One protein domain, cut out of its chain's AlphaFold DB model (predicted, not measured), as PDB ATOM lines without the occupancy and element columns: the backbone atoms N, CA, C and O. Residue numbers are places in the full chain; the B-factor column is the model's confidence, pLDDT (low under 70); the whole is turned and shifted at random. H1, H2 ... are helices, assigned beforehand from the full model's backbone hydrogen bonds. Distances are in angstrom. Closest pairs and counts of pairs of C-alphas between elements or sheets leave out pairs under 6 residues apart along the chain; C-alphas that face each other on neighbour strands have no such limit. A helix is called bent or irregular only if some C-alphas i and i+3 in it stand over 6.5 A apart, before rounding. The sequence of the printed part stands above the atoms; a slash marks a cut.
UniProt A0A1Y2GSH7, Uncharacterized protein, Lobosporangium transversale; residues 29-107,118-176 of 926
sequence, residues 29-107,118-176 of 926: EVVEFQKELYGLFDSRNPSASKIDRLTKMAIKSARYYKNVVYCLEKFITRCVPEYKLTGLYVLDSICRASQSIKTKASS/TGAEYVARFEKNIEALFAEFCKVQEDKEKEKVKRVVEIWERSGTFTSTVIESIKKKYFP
ATOM      1  N   GLU A  29     -18.151 -50.078 -34.029       83.88
ATOM      2  CA  GLU A  29     -18.670 -49.011 -33.160       83.88
ATOM      3  C   GLU A  29     -18.914 -47.679 -33.897       83.88
ATOM      4  O   GLU A  29     -19.837 -46.937 -33.560       83.88
ATOM      5  N   VAL A  30     -18.091 -47.366 -34.905       82.38
ATOM      6  CA  VAL A  30     -18.233 -46.175 -35.759       82.38
ATOM      7  C   VAL A  30     -19.380 -46.378 -36.746       82.38
ATOM      8  O   VAL A  30     -20.178 -45.464 -36.937       82.38
ATOM      9  N   VAL A  31     -19.508 -47.581 -37.318       82.06
ATOM     10  CA  VAL A  31     -20.631 -47.943 -38.197       82.06
ATOM     11  C   VAL A  31     -21.957 -47.912 -37.427       82.06
ATOM     12  O   VAL A  31     -22.922 -47.326 -37.910       82.06
ATOM     13  N   GLU A  32     -22.006 -48.447 -36.200       84.69
ATOM     14  CA  GLU A  32     -23.198 -48.385 -35.340       84.69
ATOM     15  C   GLU A  32     -23.554 -46.932 -34.977       84.69
ATOM     16  O   GLU A  32     -24.715 -46.534 -35.094       84.69
ATOM     17  N   PHE A  33     -22.563 -46.105 -34.609       88.44
ATOM     18  CA  PHE A  33     -22.768 -44.672 -34.363       88.44
ATOM     19  C   PHE A  33     -23.299 -43.949 -35.608       88.44
ATOM     20  O   PHE A  33     -24.274 -43.207 -35.513       88.44
ATOM     21  N   GLN A  34     -22.712 -44.193 -36.782       85.12
ATOM     22  CA  GLN A  34     -23.148 -43.612 -38.053       85.12
ATOM     23  C   GLN A  34     -24.587 -44.028 -38.408       85.12
ATOM     24  O   GLN A  34     -25.374 -43.194 -38.861       85.12
ATOM     25  N   LYS A  35     -24.952 -45.293 -38.168       83.50
ATOM     26  CA  LYS A  35     -26.302 -45.829 -38.390       83.50
ATOM     27  C   LYS A  35     -27.330 -45.171 -37.466       83.50
ATOM     28  O   LYS A  35     -28.362 -44.706 -37.944       83.50
ATOM     29  N   GLU A  36     -27.038 -45.065 -36.169       86.19
ATOM     30  CA  GLU A  36     -27.923 -44.404 -35.196       86.19
ATOM     31  C   GLU A  36     -28.045 -42.891 -35.468       86.19
ATOM     32  O   GLU A  36     -29.133 -42.322 -35.328       86.19
ATOM     33  N   LEU A  37     -26.952 -42.256 -35.915       86.06
ATOM     34  CA  LEU A  37     -26.884 -40.836 -36.270       86.06
ATOM     35  C   LEU A  37     -27.750 -40.539 -37.499       86.06
ATOM     36  O   LEU A  37     -28.555 -39.611 -37.475       86.06
ATOM     37  N   TYR A  38     -27.654 -41.345 -38.559       81.62
ATOM     38  CA  TYR A  38     -28.551 -41.218 -39.711       81.62
ATOM     39  C   TYR A  38     -29.988 -41.666 -39.395       81.62
ATOM     40  O   TYR A  38     -30.928 -41.126 -39.974       81.62
ATOM     41  N   GLY A  39     -30.190 -42.519 -38.391       77.56
ATOM     42  CA  GLY A  39     -31.507 -42.799 -37.813       77.56
ATOM     43  C   GLY A  39     -32.177 -41.594 -37.127       77.56
ATOM     44  O   GLY A  39     -33.328 -41.709 -36.705       77.56
ATOM     45  N   LEU A  40     -31.514 -40.440 -36.977       78.00
ATOM     46  CA  LEU A  40     -32.174 -39.197 -36.544       78.00
ATOM     47  C   LEU A  40     -33.157 -38.655 -37.595       78.00
ATOM     48  O   LEU A  40     -34.102 -37.964 -37.224       78.00
ATOM     49  N   PHE A  41     -32.975 -38.983 -38.879       67.38
ATOM     50  CA  PHE A  41     -33.868 -38.531 -39.955       67.38
ATOM     51  C   PHE A  41     -35.255 -39.191 -39.920       67.38
ATOM     52  O   PHE A  41     -36.215 -38.602 -40.410       67.38
ATOM     53  N   ASP A  42     -35.392 -40.361 -39.286       66.56
ATOM     54  CA  ASP A  42     -36.698 -40.993 -39.048       66.56
ATOM     55  C   ASP A  42     -37.528 -40.237 -37.981       66.56
ATOM     56  O   ASP A  42     -38.717 -40.501 -37.803       66.56
ATOM     57  N   SER A  43     -36.922 -39.282 -37.258       64.25
ATOM     58  CA  SER A  43     -37.542 -38.524 -36.166       64.25
ATOM     59  C   SER A  43     -37.450 -37.011 -36.392       64.25
ATOM     60  O   SER A  43     -36.428 -36.396 -36.094       64.25
ATOM     61  N   ARG A  44     -38.551 -36.387 -36.845       54.09
ATOM     62  CA  ARG A  44     -38.650 -34.928 -37.097       54.09
ATOM     63  C   ARG A  44     -38.209 -34.063 -35.905       54.09
ATOM     64  O   ARG A  44     -37.682 -32.980 -36.111       54.09
ATOM     65  N   ASN A  45     -38.413 -34.548 -34.678       63.38
ATOM     66  CA  ASN A  45     -37.780 -34.024 -33.470       63.38
ATOM     67  C   ASN A  45     -36.963 -35.160 -32.825       63.38
ATOM     68  O   ASN A  45     -37.545 -36.214 -32.550       63.38
ATOM     69  N   PRO A  46     -35.659 -34.983 -32.547       73.50
ATOM     70  CA  PRO A  46     -34.862 -35.993 -31.861       73.50
ATOM     71  C   PRO A  46     -35.305 -36.110 -30.396       73.50
ATOM     72  O   PRO A  46     -35.447 -35.105 -29.698       73.50
ATOM     73  N   SER A  47     -35.494 -37.331 -29.894       77.56
ATOM     74  CA  SER A  47     -35.740 -37.528 -28.461       77.56
ATOM     75  C   SER A  47     -34.449 -37.324 -27.662       77.56
ATOM     76  O   SER A  47     -33.361 -37.702 -28.108       77.56
ATOM     77  N   ALA A  48     -34.560 -36.770 -26.450       79.38
ATOM     78  CA  ALA A  48     -33.410 -36.575 -25.563       79.38
ATOM     79  C   ALA A  48     -32.650 -37.895 -25.317       79.38
ATOM     80  O   ALA A  48     -31.423 -37.920 -25.354       79.38
ATOM     81  N   SER A  49     -33.378 -39.009 -25.181       85.69
ATOM     82  CA  SER A  49     -32.829 -40.363 -25.054       85.69
ATOM     83  C   SER A  49     -31.994 -40.808 -26.262       85.69
ATOM     84  O   SER A  49     -31.036 -41.555 -26.089       85.69
ATOM     85  N   LYS A  50     -32.317 -40.358 -27.485       86.06
ATOM     86  CA  LYS A  50     -31.547 -40.695 -28.695       86.06
ATOM     87  C   LYS A  50     -30.265 -39.865 -28.807       86.06
ATOM     88  O   LYS A  50     -29.229 -40.402 -29.190       86.06
ATOM     89  N   ILE A  51     -30.303 -38.597 -28.387       91.00
ATOM     90  CA  ILE A  51     -29.104 -37.744 -28.269       91.00
ATOM     91  C   ILE A  51     -28.166 -38.286 -27.175       91.00
ATOM     92  O   ILE A  51     -26.961 -38.404 -27.396       91.00
ATOM     93  N   ASP A  52     -28.710 -38.689 -26.025       90.19
ATOM     94  CA  ASP A  52     -27.970 -39.350 -24.942       90.19
ATOM     95  C   ASP A  52     -27.372 -40.700 -25.387       90.19
ATOM     96  O   ASP A  52     -26.190 -40.951 -25.148       90.19
ATOM     97  N   ARG A  53     -28.125 -41.536 -26.123       91.19
ATOM     98  CA  ARG A  53     -27.600 -42.781 -26.716       91.19
ATOM     99  C   ARG A  53     -26.426 -42.509 -27.659       91.19
ATOM    100  O   ARG A  53     -25.375 -43.123 -27.490       91.19
ATOM    101  N   LEU A  54     -26.566 -41.570 -28.596       93.12
ATOM    102  CA  LEU A  54     -25.484 -41.174 -29.509       93.12
ATOM    103  C   LEU A  54     -24.252 -40.658 -28.763       93.12
ATOM    104  O   LEU A  54     -23.125 -41.012 -29.105       93.12
ATOM    105  N   THR A  55     -24.465 -39.875 -27.709       94.00
ATOM    106  CA  THR A  55     -23.393 -39.340 -26.864       94.00
ATOM    107  C   THR A  55     -22.668 -40.460 -26.119       94.00
ATOM    108  O   THR A  55     -21.440 -40.531 -26.156       94.00
ATOM    109  N   LYS A  56     -23.402 -41.408 -25.525       92.19
ATOM    110  CA  LYS A  56     -22.835 -42.613 -24.897       92.19
ATOM    111  C   LYS A  56     -22.056 -43.470 -25.895       92.19
ATOM    112  O   LYS A  56     -20.981 -43.955 -25.552       92.19
ATOM    113  N   MET A  57     -22.543 -43.612 -27.129       91.06
ATOM    114  CA  MET A  57     -21.837 -44.327 -28.198       91.06
ATOM    115  C   MET A  57     -20.539 -43.613 -28.599       91.06
ATOM    116  O   MET A  57     -19.501 -44.265 -28.638       91.06
ATOM    117  N   ALA A  58     -20.559 -42.292 -28.806       91.69
ATOM    118  CA  ALA A  58     -19.370 -41.490 -29.123       91.69
ATOM    119  C   ALA A  58     -18.312 -41.499 -28.001       91.69
ATOM    120  O   ALA A  58     -17.111 -41.537 -28.272       91.69
ATOM    121  N   ILE A  59     -18.740 -41.482 -26.736       90.75
ATOM    122  CA  ILE A  59     -17.834 -41.600 -25.584       90.75
ATOM    123  C   ILE A  59     -17.281 -43.027 -25.445       90.75
ATOM    124  O   ILE A  59     -16.099 -43.186 -25.147       90.75
ATOM    125  N   LYS A  60     -18.080 -44.069 -25.708       89.00
ATOM    126  CA  LYS A  60     -17.602 -45.463 -25.737       89.00
ATOM    127  C   LYS A  60     -16.552 -45.667 -26.837       89.00
ATOM    128  O   LYS A  60     -15.467 -46.172 -26.562       89.00
ATOM    129  N   SER A  61     -16.838 -45.206 -28.055       86.38
ATOM    130  CA  SER A  61     -15.958 -45.326 -29.226       86.38
ATOM    131  C   SER A  61     -14.875 -44.239 -29.301       86.38
ATOM    132  O   SER A  61     -14.296 -44.002 -30.360       86.38
ATOM    133  N   ALA A  62     -14.538 -43.597 -28.176       85.62
ATOM    134  CA  ALA A  62     -13.600 -42.475 -28.091       85.62
ATOM    135  C   ALA A  62     -12.207 -42.738 -28.702       85.62
ATOM    136  O   ALA A  62     -11.550 -41.811 -29.177       85.62
ATOM    137  N   ARG A  63     -11.761 -44.001 -28.780       85.06
ATOM    138  CA  ARG A  63     -10.538 -44.395 -29.516       85.06
ATOM    139  C   ARG A  63     -10.588 -44.017 -31.007       85.06
ATOM    140  O   ARG A  63      -9.545 -43.780 -31.615       85.06
ATOM    141  N   TYR A  64     -11.788 -43.900 -31.570       87.75
ATOM    142  CA  TYR A  64     -12.082 -43.562 -32.961       87.75
ATOM    143  C   TYR A  64     -12.670 -42.150 -33.126       87.75
ATOM    144  O   TYR A  64     -13.319 -41.871 -34.136       87.75
ATOM    145  N   TYR A  65     -12.410 -41.235 -32.177       89.69
ATOM    146  CA  TYR A  65     -12.965 -39.871 -32.153       89.69
ATOM    147  C   TYR A  65     -12.890 -39.129 -33.498       89.69
ATOM    148  O   TYR A  65     -13.812 -38.405 -33.853       89.69
ATOM    149  N   LYS A  66     -11.825 -39.335 -34.289       90.75
ATOM    150  CA  LYS A  66     -11.659 -38.729 -35.622       90.75
ATOM    151  C   LYS A  66     -12.771 -39.131 -36.596       90.75
ATOM    152  O   LYS A  66     -13.263 -38.278 -37.329       90.75
ATOM    153  N   ASN A  67     -13.163 -40.405 -36.600       88.44
ATOM    154  CA  ASN A  67     -14.177 -40.940 -37.507       88.44
ATOM    155  C   ASN A  67     -15.577 -40.536 -37.021       88.44
ATOM    156  O   ASN A  67     -16.411 -40.147 -37.831       88.44
ATOM    157  N   VAL A  68     -15.802 -40.526 -35.701       90.25
ATOM    158  CA  VAL A  68     -17.033 -40.017 -35.064       90.25
ATOM    159  C   VAL A  68     -17.253 -38.531 -35.387       90.25
ATOM    160  O   VAL A  68     -18.338 -38.160 -35.833       90.25
ATOM    161  N   VAL A  69     -16.212 -37.696 -35.245       91.31
ATOM    162  CA  VAL A  69     -16.218 -36.283 -35.669       91.31
ATOM    163  C   VAL A  69     -16.534 -36.180 -37.158       91.31
ATOM    164  O   VAL A  69     -17.506 -35.524 -37.509       91.31
ATOM    165  N   TYR A  70     -15.790 -36.877 -38.024       88.94
ATOM    166  CA  TYR A  70     -16.007 -36.836 -39.474       88.94
ATOM    167  C   TYR A  70     -17.442 -37.225 -39.873       88.94
ATOM    168  O   TYR A  70     -18.040 -36.573 -40.725       88.94
ATOM    169  N   CYS A  71     -18.032 -38.243 -39.236       86.06
ATOM    170  CA  CYS A  71     -19.419 -38.638 -39.489       86.06
ATOM    171  C   CYS A  71     -20.414 -37.546 -39.075       86.06
ATOM    172  O   CYS A  71     -21.364 -37.281 -39.813       86.06
ATOM    173  N   LEU A  72     -20.185 -36.868 -37.945       90.69
ATOM    174  CA  LEU A  72     -21.034 -35.764 -37.495       90.69
ATOM    175  C   LEU A  72     -20.849 -34.495 -38.346       90.69
ATOM    176  O   LEU A  72     -21.831 -33.848 -38.698       90.69
ATOM    177  N   GLU A  73     -19.627 -34.170 -38.764       89.50
ATOM    178  CA  GLU A  73     -19.341 -33.080 -39.709       89.50
ATOM    179  C   GLU A  73     -19.994 -33.338 -41.076       89.50
ATOM    180  O   GLU A  73     -20.617 -32.448 -41.660       89.50
ATOM    181  N   LYS A  74     -19.918 -34.578 -41.573       84.62
ATOM    182  CA  LYS A  74     -20.566 -35.035 -42.814       84.62
ATOM    183  C   LYS A  74     -22.095 -35.032 -42.704       84.62
ATOM    184  O   LYS A  74     -22.763 -34.684 -43.674       84.62
ATOM    185  N   PHE A  75     -22.649 -35.348 -41.531       86.12
ATOM    186  CA  PHE A  75     -24.072 -35.175 -41.226       86.12
ATOM    187  C   PHE A  75     -24.466 -33.693 -41.287       86.12
ATOM    188  O   PHE A  75     -25.337 -33.329 -42.074       86.12
ATOM    189  N   ILE A  76     -23.793 -32.831 -40.512       88.06
ATOM    190  CA  ILE A  76     -24.107 -31.396 -40.393       88.06
ATOM    191  C   ILE A  76     -23.986 -30.689 -41.744       88.06
ATOM    192  O   ILE A  76     -24.835 -29.871 -42.088       88.06
ATOM    193  N   THR A  77     -22.963 -31.001 -42.538       84.19
ATOM    194  CA  THR A  77     -22.779 -30.394 -43.865       84.19
ATOM    195  C   THR A  77     -23.830 -30.864 -44.871       84.19
ATOM    196  O   THR A  77     -24.413 -30.025 -45.559       84.19
ATOM    197  N   ARG A  78     -24.136 -32.168 -44.943       77.62
ATOM    198  CA  ARG A  78     -25.013 -32.727 -45.991       77.62
ATOM    199  C   ARG A  78     -26.514 -32.687 -45.683       77.62
ATOM    200  O   ARG A  78     -27.293 -32.779 -46.624       77.62
ATOM    201  N   CYS A  79     -26.940 -32.566 -44.424       77.00
ATOM    202  CA  CYS A  79     -28.364 -32.577 -44.071       77.00
ATOM    203  C   CYS A  79     -29.141 -31.351 -44.601       77.00
ATOM    204  O   CYS A  79     -28.570 -30.275 -44.808       77.00
ATOM    205  N   VAL A  80     -30.460 -31.496 -44.800       75.75
ATOM    206  CA  VAL A  80     -31.360 -30.349 -45.049       75.75
ATOM    207  C   VAL A  80     -31.482 -29.449 -43.802       75.75
ATOM    208  O   VAL A  80     -31.261 -29.939 -42.691       75.75
ATOM    209  N   PRO A  81     -31.851 -28.153 -43.945       77.19
ATOM    210  CA  PRO A  81     -31.906 -27.189 -42.838       77.19
ATOM    211  C   PRO A  81     -32.629 -27.680 -41.575       77.19
ATOM    212  O   PRO A  81     -32.127 -27.477 -40.475       77.19
ATOM    213  N   GLU A  82     -33.733 -28.412 -41.753       81.50
ATOM    214  CA  GLU A  82     -34.574 -29.027 -40.710       81.50
ATOM    215  C   GLU A  82     -33.783 -29.869 -39.678       81.50
ATOM    216  O   GLU A  82     -34.175 -29.954 -38.518       81.50
ATOM    217  N   TYR A  83     -32.650 -30.473 -40.067       83.00
ATOM    218  CA  TYR A  83     -31.833 -31.327 -39.185       83.00
ATOM    219  C   TYR A  83     -30.511 -30.671 -38.756       83.00
ATOM    220  O   TYR A  83     -29.737 -31.286 -38.016       83.00
ATOM    221  N   LYS A  84     -30.234 -29.421 -39.164       86.50
ATOM    222  CA  LYS A  84     -29.023 -28.682 -38.751       86.50
ATOM    223  C   LYS A  84     -29.024 -28.456 -37.234       86.50
ATOM    224  O   LYS A  84     -28.027 -28.743 -36.578       86.50
ATOM    225  N   LEU A  85     -30.161 -28.036 -36.669       87.56
ATOM    226  CA  LEU A  85     -30.343 -27.868 -35.222       87.56
ATOM    227  C   LEU A  85     -30.187 -29.198 -34.456       87.56
ATOM    228  O   LEU A  85     -29.534 -29.252 -33.419       87.56
ATOM    229  N   THR A  86     -30.726 -30.289 -35.001       88.12
ATOM    230  CA  THR A  86     -30.551 -31.646 -34.458       88.12
ATOM    231  C   THR A  86     -29.075 -32.059 -34.423       88.12
ATOM    232  O   THR A  86     -28.600 -32.556 -33.402       88.12
ATOM    233  N   GLY A  87     -28.317 -31.789 -35.493       89.38
ATOM    234  CA  GLY A  87     -26.867 -32.017 -35.533       89.38
ATOM    235  C   GLY A  87     -26.090 -31.158 -34.527       89.38
ATOM    236  O   GLY A  87     -25.157 -31.655 -33.895       89.38
ATOM    237  N   LEU A  88     -26.510 -29.903 -34.318       91.44
ATOM    238  CA  LEU A  88     -25.941 -29.008 -33.306       91.44
ATOM    239  C   LEU A  88     -26.111 -29.564 -31.884       91.44
ATOM    240  O   LEU A  88     -25.152 -29.554 -31.118       91.44
ATOM    241  N   TYR A  89     -27.288 -30.099 -31.537       91.50
ATOM    242  CA  TYR A  89     -27.515 -30.691 -30.213       91.50
ATOM    243  C   TYR A  89     -26.708 -31.977 -29.973       91.50
ATOM    244  O   TYR A  89     -26.268 -32.211 -28.847       91.50
ATOM    245  N   VAL A  90     -26.459 -32.791 -31.005       93.06
ATOM    246  CA  VAL A  90     -25.561 -33.957 -30.887       93.06
ATOM    247  C   VAL A  90     -24.109 -33.513 -30.669       93.06
ATOM    248  O   VAL A  90     -23.433 -34.061 -29.799       93.06
ATOM    249  N   LEU A  91     -23.645 -32.488 -31.394       93.81
ATOM    250  CA  LEU A  91     -22.302 -31.915 -31.224       93.81
ATOM    251  C   LEU A  91     -22.119 -31.343 -29.811       93.81
ATOM    252  O   LEU A  91     -21.165 -31.696 -29.119       93.81
ATOM    253  N   ASP A  92     -23.068 -30.523 -29.358       92.50
ATOM    254  CA  ASP A  92     -23.098 -29.947 -28.013       92.50
ATOM    255  C   ASP A  92     -23.082 -31.029 -26.917       92.50
ATOM    256  O   ASP A  92     -22.264 -30.970 -25.997       92.50
ATOM    257  N   SER A  93     -23.916 -32.066 -27.039       93.00
ATOM    258  CA  SER A  93     -23.978 -33.150 -26.049       93.00
ATOM    259  C   SER A  93     -22.663 -33.941 -25.962       93.00
ATOM    260  O   SER A  93     -22.159 -34.169 -24.858       93.00
ATOM    261  N   ILE A  94     -22.030 -34.251 -27.103       93.06
ATOM    262  CA  ILE A  94     -20.699 -34.885 -27.151       93.06
ATOM    263  C   ILE A  94     -19.629 -33.976 -26.531       93.06
ATOM    264  O   ILE A  94     -18.818 -34.453 -25.730       93.06
ATOM    265  N   CYS A  95     -19.632 -32.675 -26.831       91.62
ATOM    266  CA  CYS A  95     -18.701 -31.709 -26.241       91.62
ATOM    267  C   CYS A  95     -18.850 -31.609 -24.713       91.62
ATOM    268  O   CYS A  95     -17.850 -31.731 -23.999       91.62
ATOM    269  N   ARG A  96     -20.076 -31.478 -24.188       89.38
ATOM    270  CA  ARG A  96     -20.331 -31.422 -22.735       89.38
ATOM    271  C   ARG A  96     -19.961 -32.726 -22.029       89.38
ATOM    272  O   ARG A  96     -19.314 -32.691 -20.980       89.38
ATOM    273  N   ALA A  97     -20.313 -33.879 -22.605       88.81
ATOM    274  CA  ALA A  97     -19.924 -35.179 -22.060       88.81
ATOM    275  C   ALA A  97     -18.394 -35.319 -21.998       88.81
ATOM    276  O   ALA A  97     -17.850 -35.711 -20.964       88.81
ATOM    277  N   SER A  98     -17.700 -34.892 -23.055       88.69
ATOM    278  CA  SER A  98     -16.236 -34.876 -23.128       88.69
ATOM    279  C   SER A  98     -15.596 -33.947 -22.087       88.69
ATOM    280  O   SER A  98     -14.639 -34.342 -21.420       88.69
ATOM    281  N   GLN A  99     -16.154 -32.750 -21.861       84.00
ATOM    282  CA  GLN A  99     -15.723 -31.874 -20.763       84.00
ATOM    283  C   GLN A  99     -15.949 -32.519 -19.386       84.00
ATOM    284  O   GLN A  99     -15.082 -32.403 -18.521       84.00
ATOM    285  N   SER A 100     -17.059 -33.240 -19.182       83.88
ATOM    286  CA  SER A 100     -17.341 -33.926 -17.909       83.88
ATOM    287  C   SER A 100     -16.357 -35.062 -17.594       83.88
ATOM    288  O   SER A 100     -16.126 -35.376 -16.428       83.88
ATOM    289  N   ILE A 101     -15.754 -35.665 -18.625       84.50
ATOM    290  CA  ILE A 101     -14.671 -36.647 -18.483       84.50
ATOM    291  C   ILE A 101     -13.376 -35.925 -18.110       84.50
ATOM    292  O   ILE A 101     -12.731 -36.311 -17.138       84.50
ATOM    293  N   LYS A 102     -13.044 -34.830 -18.809       82.38
ATOM    294  CA  LYS A 102     -11.865 -34.000 -18.519       82.38
ATOM    295  C   LYS A 102     -11.857 -33.488 -17.073       82.38
ATOM    296  O   LYS A 102     -10.823 -33.569 -16.411       82.38
ATOM    297  N   THR A 103     -12.984 -32.987 -16.557       79.62
ATOM    298  CA  THR A 103     -13.065 -32.509 -15.164       79.62
ATOM    299  C   THR A 103     -12.934 -33.653 -14.164       79.62
ATOM    300  O   THR A 103     -12.108 -33.553 -13.260       79.62
ATOM    301  N   LYS A 104     -13.638 -34.777 -14.366       78.62
ATOM    302  CA  LYS A 104     -13.514 -35.974 -13.512       78.62
ATOM    303  C   LYS A 104     -12.094 -36.548 -13.494       78.62
ATOM    304  O   LYS A 104     -11.617 -36.923 -12.429       78.62
ATOM    305  N   ALA A 105     -11.406 -36.568 -14.634       70.88
ATOM    306  CA  ALA A 105     -10.004 -36.979 -14.739       70.88
ATOM    307  C   ALA A 105      -9.021 -35.967 -14.115       70.88
ATOM    308  O   ALA A 105      -7.905 -36.338 -13.775       70.88
ATOM    309  N   SER A 106      -9.430 -34.705 -13.941       67.56
ATOM    310  CA  SER A 106      -8.631 -33.683 -13.247       67.56
ATOM    311  C   SER A 106      -8.834 -33.713 -11.725       67.56
ATOM    312  O   SER A 106      -7.907 -33.408 -10.983       67.56
ATOM    313  N   SER A 107     -10.027 -34.090 -11.246       63.75
ATOM    314  CA  SER A 107     -10.317 -34.263  -9.813       63.75
ATOM    315  C   SER A 107      -9.929 -35.647  -9.276       63.75
ATOM    316  O   SER A 107      -9.639 -35.793  -8.095       63.75
ATOM    317  N   THR A 118      -8.716 -38.199 -22.997       70.50
ATOM    318  CA  THR A 118      -9.002 -37.220 -21.936       70.50
ATOM    319  C   THR A 118     -10.346 -36.503 -22.103       70.50
ATOM    320  O   THR A 118     -10.749 -35.735 -21.230       70.50
ATOM    321  N   GLY A 119     -11.027 -36.698 -23.237       72.00
ATOM    322  CA  GLY A 119     -12.186 -35.910 -23.663       72.00
ATOM    323  C   GLY A 119     -11.798 -34.655 -24.451       72.00
ATOM    324  O   GLY A 119     -12.556 -34.196 -25.309       72.00
ATOM    325  N   ALA A 120     -10.597 -34.108 -24.239       78.44
ATOM    326  CA  ALA A 120     -10.140 -32.917 -24.955       78.44
ATOM    327  C   ALA A 120     -10.006 -33.143 -26.475       78.44
ATOM    328  O   ALA A 120     -10.061 -32.188 -27.248       78.44
ATOM    329  N   GLU A 121      -9.873 -34.396 -26.917       87.50
ATOM    330  CA  GLU A 121      -9.640 -34.788 -28.308       87.50
ATOM    331  C   GLU A 121     -10.856 -34.541 -29.218       87.50
ATOM    332  O   GLU A 121     -10.668 -34.244 -30.400       87.50
ATOM    333  N   TYR A 122     -12.086 -34.613 -28.685       88.56
ATOM    334  CA  TYR A 122     -13.296 -34.206 -29.416       88.56
ATOM    335  C   TYR A 122     -13.365 -32.686 -29.563       88.56
ATOM    336  O   TYR A 122     -13.515 -32.169 -30.671       88.56
ATOM    337  N   VAL A 123     -13.200 -31.964 -28.452       88.56
ATOM    338  CA  VAL A 123     -13.292 -30.497 -28.407       88.56
ATOM    339  C   VAL A 123     -12.253 -29.857 -29.335       88.56
ATOM    340  O   VAL A 123     -12.618 -29.122 -30.251       88.56
ATOM    341  N   ALA A 124     -10.980 -30.241 -29.200       88.19
ATOM    342  CA  ALA A 124      -9.868 -29.746 -30.019       88.19
ATOM    343  C   ALA A 124      -9.883 -30.247 -31.484       88.19
ATOM    344  O   ALA A 124      -8.991 -29.909 -32.273       88.19
ATOM    345  N   ARG A 125     -10.871 -31.074 -31.863       87.44
ATOM    346  CA  ARG A 125     -11.190 -31.394 -33.262       87.44
ATOM    347  C   ARG A 125     -12.290 -30.496 -33.796       87.44
ATOM    348  O   ARG A 125     -12.038 -29.823 -34.793       87.44
ATOM    349  N   PHE A 126     -13.442 -30.443 -33.126       90.38
ATOM    350  CA  PHE A 126     -14.548 -29.578 -33.543       90.38
ATOM    351  C   PHE A 126     -14.105 -28.113 -33.629       90.38
ATOM    352  O   PHE A 126     -14.408 -27.458 -34.619       90.38
ATOM    353  N   GLU A 127     -13.290 -27.628 -32.688       89.00
ATOM    354  CA  GLU A 127     -12.753 -26.258 -32.683       89.00
ATOM    355  C   GLU A 127     -12.038 -25.855 -33.989       89.00
ATOM    356  O   GLU A 127     -12.077 -24.692 -34.378       89.00
ATOM    357  N   LYS A 128     -11.446 -26.806 -34.726       88.69
ATOM    358  CA  LYS A 128     -10.749 -26.526 -35.998       88.69
ATOM    359  C   LYS A 128     -11.680 -26.318 -37.192       88.69
ATOM    360  O   LYS A 128     -11.215 -25.889 -38.243       88.69
ATOM    361  N   ASN A 129     -12.955 -26.670 -37.052       86.88
ATOM    362  CA  ASN A 129     -13.945 -26.664 -38.129       86.88
ATOM    363  C   ASN A 129     -15.258 -25.964 -37.725       86.88
ATOM    364  O   ASN A 129     -16.122 -25.720 -38.567       86.88
ATOM    365  N   ILE A 130     -15.424 -25.612 -36.444       89.25
ATOM    366  CA  ILE A 130     -16.685 -25.113 -35.886       89.25
ATOM    367  C   ILE A 130     -17.162 -23.827 -36.568       89.25
ATOM    368  O   ILE A 130     -18.356 -23.701 -36.803       89.25
ATOM    369  N   GLU A 131     -16.270 -22.929 -37.002       86.62
ATOM    370  CA  GLU A 131     -16.654 -21.722 -37.759       86.62
ATOM    371  C   GLU A 131     -17.283 -22.016 -39.133       86.62
ATOM    372  O   GLU A 131     -18.131 -21.249 -39.608       86.62
ATOM    373  N   ALA A 132     -16.864 -23.114 -39.774       85.81
ATOM    374  CA  ALA A 132     -17.392 -23.580 -41.054       85.81
ATOM    375  C   ALA A 132     -18.682 -24.393 -40.857       85.81
ATOM    376  O   ALA A 132     -19.654 -24.181 -41.581       85.81
ATOM    377  N   LEU A 133     -18.748 -25.230 -39.815       85.62
ATOM    378  CA  LEU A 133     -20.000 -25.861 -39.376       85.62
ATOM    379  C   LEU A 133     -21.053 -24.805 -38.986       85.62
ATOM    380  O   LEU A 133     -22.236 -24.978 -39.269       85.62
ATOM    381  N   PHE A 134     -20.640 -23.668 -38.420       84.69
ATOM    382  CA  PHE A 134     -21.555 -22.577 -38.083       84.69
ATOM    383  C   PHE A 134     -22.154 -21.885 -39.312       84.69
ATOM    384  O   PHE A 134     -23.315 -21.476 -39.275       84.69
ATOM    385  N   ALA A 135     -21.421 -21.837 -40.431       83.44
ATOM    386  CA  ALA A 135     -21.978 -21.393 -41.709       83.44
ATOM    387  C   ALA A 135     -23.100 -22.327 -42.207       83.44
ATOM    388  O   ALA A 135     -24.017 -21.868 -42.885       83.44
ATOM    389  N   GLU A 136     -23.067 -23.618 -41.854       82.12
ATOM    390  CA  GLU A 136     -24.158 -24.562 -42.127       82.12
ATOM    391  C   GLU A 136     -25.334 -24.387 -41.159       82.12
ATOM    392  O   GLU A 136     -26.483 -24.388 -41.603       82.12
ATOM    393  N   PHE A 137     -25.075 -24.185 -39.861       80.81
ATOM    394  CA  PHE A 137     -26.129 -23.912 -38.874       80.81
ATOM    395  C   PHE A 137     -26.891 -22.609 -39.179       80.81
ATOM    396  O   PHE A 137     -28.103 -22.555 -38.992       80.81
ATOM    397  N   CYS A 138     -26.233 -21.592 -39.745       74.25
ATOM    398  CA  CYS A 138     -26.883 -20.339 -40.152       74.25
ATOM    399  C   CYS A 138     -27.775 -20.448 -41.406       74.25
ATOM    400  O   CYS A 138     -28.461 -19.484 -41.735       74.25
ATOM    401  N   LYS A 139     -27.821 -21.599 -42.100       73.94
ATOM    402  CA  LYS A 139     -28.760 -21.832 -43.224       73.94
ATOM    403  C   LYS A 139     -30.175 -22.207 -42.767       73.94
ATOM    404  O   LYS A 139     -31.070 -22.362 -43.601       73.94
ATOM    405  N   VAL A 140     -30.381 -22.381 -41.462       71.56
ATOM    406  CA  VAL A 140     -31.693 -22.594 -40.840       71.56
ATOM    407  C   VAL A 140     -32.612 -21.407 -41.143       71.56
ATOM    408  O   VAL A 140     -32.242 -20.256 -40.933       71.56
ATOM    409  N   GLN A 141     -33.804 -21.688 -41.672       57.34
ATOM    410  CA  GLN A 141     -34.702 -20.656 -42.202       57.34
ATOM    411  C   GLN A 141     -35.557 -19.985 -41.114       57.34
ATOM    412  O   GLN A 141     -35.739 -18.770 -41.152       57.34
ATOM    413  N   GLU A 142     -36.041 -20.746 -40.128       73.56
ATOM    414  CA  GLU A 142     -36.981 -20.274 -39.100       73.56
ATOM    415  C   GLU A 142     -36.269 -19.518 -37.960       73.56
ATOM    416  O   GLU A 142     -35.321 -20.017 -37.349       73.56
ATOM    417  N   ASP A 143     -36.739 -18.312 -37.626       74.12
ATOM    418  CA  ASP A 143     -36.099 -17.446 -36.621       74.12
ATOM    419  C   ASP A 143     -36.133 -18.025 -35.200       74.12
ATOM    420  O   ASP A 143     -35.151 -17.917 -34.460       74.12
ATOM    421  N   LYS A 144     -37.206 -18.751 -34.852       78.69
ATOM    422  CA  LYS A 144     -37.327 -19.498 -33.586       78.69
ATOM    423  C   LYS A 144     -36.248 -20.573 -33.435       78.69
ATOM    424  O   LYS A 144     -35.972 -21.013 -32.324       78.69
ATOM    425  N   GLU A 145     -35.617 -21.007 -34.525       82.56
ATOM    426  CA  GLU A 145     -34.496 -21.946 -34.489       82.56
ATOM    427  C   GLU A 145     -33.138 -21.242 -34.473       82.56
ATOM    428  O   GLU A 145     -32.251 -21.672 -33.735       82.56
ATOM    429  N   LYS A 146     -32.994 -20.110 -35.177       81.94
ATOM    430  CA  LYS A 146     -31.806 -19.236 -35.081       81.94
ATOM    431  C   LYS A 146     -31.565 -18.787 -33.635       81.94
ATOM    432  O   LYS A 146     -30.425 -18.777 -33.171       81.94
ATOM    433  N   GLU A 147     -32.632 -18.509 -32.883       85.38
ATOM    434  CA  GLU A 147     -32.536 -18.185 -31.456       85.38
ATOM    435  C   GLU A 147     -32.040 -19.374 -30.606       85.38
ATOM    436  O   GLU A 147     -31.191 -19.197 -29.731       85.38
ATOM    437  N   LYS A 148     -32.476 -20.610 -30.897       86.88
ATOM    438  CA  LYS A 148     -31.952 -21.820 -30.229       86.88
ATOM    439  C   LYS A 148     -30.459 -22.015 -30.525       86.88
ATOM    440  O   LYS A 148     -29.700 -22.325 -29.610       86.88
ATOM    441  N   VAL A 149     -30.035 -21.804 -31.776       89.00
ATOM    442  CA  VAL A 149     -28.618 -21.858 -32.190       89.00
ATOM    443  C   VAL A 149     -27.790 -20.827 -31.409       89.00
ATOM    444  O   VAL A 149     -26.743 -21.170 -30.861       89.00
ATOM    445  N   LYS A 150     -28.293 -19.593 -31.266       87.69
ATOM    446  CA  LYS A 150     -27.683 -18.537 -30.441       87.69
ATOM    447  C   LYS A 150     -27.542 -18.947 -28.969       87.69
ATOM    448  O   LYS A 150     -26.447 -18.839 -28.419       87.69
ATOM    449  N   ARG A 151     -28.600 -19.493 -28.349       89.56
ATOM    450  CA  ARG A 151     -28.557 -19.987 -26.955       89.56
ATOM    451  C   ARG A 151     -27.508 -21.092 -26.751       89.56
ATOM    452  O   ARG A 151     -26.906 -21.152 -25.684       89.56
ATOM    453  N   VAL A 152     -27.245 -21.948 -27.748       90.56
ATOM    454  CA  VAL A 152     -26.171 -22.962 -27.659       90.56
ATOM    455  C   VAL A 152     -24.781 -22.309 -27.624       90.56
ATOM    456  O   VAL A 152     -23.967 -22.685 -26.782       90.56
ATOM    457  N   VAL A 153     -24.525 -21.277 -28.438       89.94
ATOM    458  CA  VAL A 153     -23.253 -20.519 -28.401       89.94
ATOM    459  C   VAL A 153     -23.053 -19.810 -27.056       89.94
ATOM    460  O   VAL A 153     -21.962 -19.853 -26.492       89.94
ATOM    461  N   GLU A 154     -24.107 -19.211 -26.500       88.44
ATOM    462  CA  GLU A 154     -24.081 -18.592 -25.163       88.44
ATOM    463  C   GLU A 154     -23.855 -19.603 -24.031       88.44
ATOM    464  O   GLU A 154     -23.357 -19.243 -22.961       88.44
ATOM    465  N   ILE A 155     -24.229 -20.871 -24.225       89.88
ATOM    466  CA  ILE A 155     -23.869 -21.935 -23.286       89.88
ATOM    467  C   ILE A 155     -22.384 -22.265 -23.433       89.88
ATOM    468  O   ILE A 155     -21.697 -22.233 -22.419       89.88
ATOM    469  N   TRP A 156     -21.875 -22.491 -24.650       90.88
ATOM    470  CA  TRP A 156     -20.454 -22.795 -24.892       90.88
ATOM    471  C   TRP A 156     -19.494 -21.724 -24.372       90.88
ATOM    472  O   TRP A 156     -18.411 -22.061 -23.898       90.88
ATOM    473  N   GLU A 157     -19.902 -20.457 -24.422       89.69
ATOM    474  CA  GLU A 157     -19.201 -19.339 -23.788       89.69
ATOM    475  C   GLU A 157     -19.152 -19.512 -22.266       89.69
ATOM    476  O   GLU A 157     -18.077 -19.582 -21.670       89.69
ATOM    477  N   ARG A 158     -20.322 -19.672 -21.635       87.06
ATOM    478  CA  ARG A 158     -20.465 -19.818 -20.179       87.06
ATOM    479  C   ARG A 158     -19.795 -21.084 -19.626       87.06
ATOM    480  O   ARG A 158     -19.373 -21.081 -18.474       87.06
ATOM    481  N   SER A 159     -19.697 -22.155 -20.415       85.12
ATOM    482  CA  SER A 159     -19.028 -23.413 -20.044       85.12
ATOM    483  C   SER A 159     -17.586 -23.539 -20.550       85.12
ATOM    484  O   SER A 159     -16.985 -24.603 -20.373       85.12
ATOM    485  N   GLY A 160     -17.023 -22.501 -21.185       84.62
ATOM    486  CA  GLY A 160     -15.656 -22.520 -21.724       84.62
ATOM    487  C   GLY A 160     -15.391 -23.710 -22.651       84.62
ATOM    488  O   GLY A 160     -14.346 -24.356 -22.556       84.62
ATOM    489  N   THR A 161     -16.380 -24.077 -23.472       84.31
ATOM    490  CA  THR A 161     -16.354 -25.298 -24.297       84.31
ATOM    491  C   THR A 161     -15.450 -25.155 -25.517       84.31
ATOM    492  O   THR A 161     -14.834 -26.135 -25.919       84.31
ATOM    493  N   PHE A 162     -15.323 -23.944 -26.056       87.38
ATOM    494  CA  PHE A 162     -14.346 -23.570 -27.079       87.38
ATOM    495  C   PHE A 162     -13.585 -22.321 -26.614       87.38
ATOM    496  O   PHE A 162     -14.022 -21.639 -25.684       87.38
ATOM    497  N   THR A 163     -12.447 -22.010 -27.235       85.69
ATOM    498  CA  THR A 163     -11.703 -20.779 -26.931       85.69
ATOM    499  C   THR A 163     -12.539 -19.530 -27.211       85.69
ATOM    500  O   THR A 163     -13.251 -19.451 -28.215       85.69
ATOM    501  N   SER A 164     -12.414 -18.525 -26.334       86.69
ATOM    502  CA  SER A 164     -13.154 -17.256 -26.432       86.69
ATOM    503  C   SER A 164     -12.995 -16.613 -27.814       86.69
ATOM    504  O   SER A 164     -13.980 -16.263 -28.449       86.69
ATOM    505  N   THR A 165     -11.781 -16.641 -28.370       88.31
ATOM    506  CA  THR A 165     -11.449 -16.172 -29.726       88.31
ATOM    507  C   THR A 165     -12.310 -16.772 -30.844       88.31
ATOM    508  O   THR A 165     -12.652 -16.067 -31.793       88.31
ATOM    509  N   VAL A 166     -12.680 -18.055 -30.755       87.94
ATOM    510  CA  VAL A 166     -13.528 -18.726 -31.759       87.94
ATOM    511  C   VAL A 166     -15.004 -18.384 -31.532       87.94
ATOM    512  O   VAL A 166     -15.743 -18.134 -32.483       87.94
ATOM    513  N   ILE A 167     -15.432 -18.300 -30.270       88.00
ATOM    514  CA  ILE A 167     -16.803 -17.929 -29.890       88.00
ATOM    515  C   ILE A 167     -17.101 -16.469 -30.269       88.00
ATOM    516  O   ILE A 167     -18.132 -16.191 -30.879       88.00
ATOM    517  N   GLU A 168     -16.179 -15.551 -29.985       86.50
ATOM    518  CA  GLU A 168     -16.215 -14.144 -30.400       86.50
ATOM    519  C   GLU A 168     -16.241 -14.008 -31.928       86.50
ATOM    520  O   GLU A 168     -17.038 -13.235 -32.461       86.50
ATOM    521  N   SER A 169     -15.430 -14.794 -32.647       87.62
ATOM    522  CA  SER A 169     -15.410 -14.790 -34.117       87.62
ATOM    523  C   SER A 169     -16.741 -15.270 -34.708       87.62
ATOM    524  O   SER A 169     -17.263 -14.644 -35.633       87.62
ATOM    525  N   ILE A 170     -17.354 -16.308 -34.128       86.69
ATOM    526  CA  ILE A 170     -18.711 -16.762 -34.477       86.69
ATOM    527  C   ILE A 170     -19.751 -15.674 -34.168       86.69
ATOM    528  O   ILE A 170     -20.540 -15.317 -35.046       86.69
ATOM    529  N   LYS A 171     -19.735 -15.093 -32.959       85.69
ATOM    530  CA  LYS A 171     -20.663 -14.021 -32.558       85.69
ATOM    531  C   LYS A 171     -20.583 -12.814 -33.490       85.69
ATOM    532  O   LYS A 171     -21.599 -12.399 -34.039       85.69
ATOM    533  N   LYS A 172     -19.379 -12.302 -33.739       85.06
ATOM    534  CA  LYS A 172     -19.123 -11.146 -34.608       85.06
ATOM    535  C   LYS A 172     -19.548 -11.384 -36.060       85.06
ATOM    536  O   LYS A 172     -19.985 -10.451 -36.727       85.06
ATOM    537  N   LYS A 173     -19.412 -12.617 -36.558       81.44
ATOM    538  CA  LYS A 173     -19.694 -12.979 -37.955       81.44
ATOM    539  C   LYS A 173     -21.171 -13.276 -38.231       81.44
ATOM    540  O   LYS A 173     -21.621 -13.020 -39.343       81.44
ATOM    541  N   TYR A 174     -21.909 -13.807 -37.252       77.81
ATOM    542  CA  TYR A 174     -23.280 -14.299 -37.457       77.81
ATOM    543  C   TYR A 174     -24.346 -13.651 -36.551       77.81
ATOM    544  O   TYR A 174     -25.531 -13.744 -36.860       77.81
ATOM    545  N   PHE A 175     -23.957 -12.947 -35.481       80.12
ATOM    546  CA  PHE A 175     -24.859 -12.210 -34.580       80.12
ATOM    547  C   PHE A 175     -24.435 -10.732 -34.343       80.12
ATOM    548  O   PHE A 175     -24.460 -10.275 -33.199       80.12
ATOM    549  N   PRO A 176     -24.069  -9.942 -35.379       63.25
ATOM    550  CA  PRO A 176     -23.471  -8.604 -35.217       63.25
ATOM    551  C   PRO A 176     -24.405  -7.503 -34.670       63.25
ATOM    552  O   PRO A 176     -23.958  -6.380 -34.471       63.25
TER     553      PRO A 176
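This is residues 29 to 107 and 118 to 176 of the 926 residues of an uncharacterized protein of Lobosporangium transversale (UniProt A0A1Y2GSH7). One long helix, H4, runs through the middle of a slab of helices, with H2 and H3 packed on one side of it and H7 on the other; H1 packs on H2 and H3, away from H4, and H8 packs on H7 and H6, also away from H4. The short helices H5 and H6 pack under H4, between H3 and H8. The printed part has 138 residues with eight named helices, H1 to H8 in order, and no named strand; the class is all helix, mostly aligned. It is compact, with a radius of gyration of the C-alphas of 14.3 A and spans of 38 by 37 by 22 A.

H1, residues 29 to 38, begins with C-alpha 29 at (-18.670, -49.011, -33.160). H2 is residues 48 to 60. H3, residues 62 to 78, is 23.4 A long, with a kink of 27 degrees near residue 69. H4, residues 81 to 107, is 40.1 A long. H3 and H4 are irregular: C-alphas 63 and 66 are 8.4 A apart, C-alphas 82 and 85 7.0 A. H5 is residues 120 to 126, H6 130 to 137 and H7 143 to 158, 22.8 A long. H8, residues 164 to 174, ends with C-alpha 174 at (-23.280, -14.299, -37.457).

H4 is the hub, touching five helices. With residues 89 to 98 alone it touches H2 at a steep tilt of 51 degrees; the closest C-alphas, of Thr 55 and Ile 94, are 5.2 A apart. H3 and H4 form a hairpin; their closest C-alphas, of Ile 76 and Gly 87, are 5.6 A apart. Every O i to N i+4 pair is within hydrogen-bond range in H1, H2, H5, H6 and H8; in H3 11 of 13 are, in H4 21 of 23, in H7 11 of 12.

Residues 108 to 117 are not printed, a gap of 12.5 A between C-alphas 107 and 118. Of the links printed whole, none is long. pLDDT is under 70 at residues 41 to 45, 106 to 107, 141 and 176.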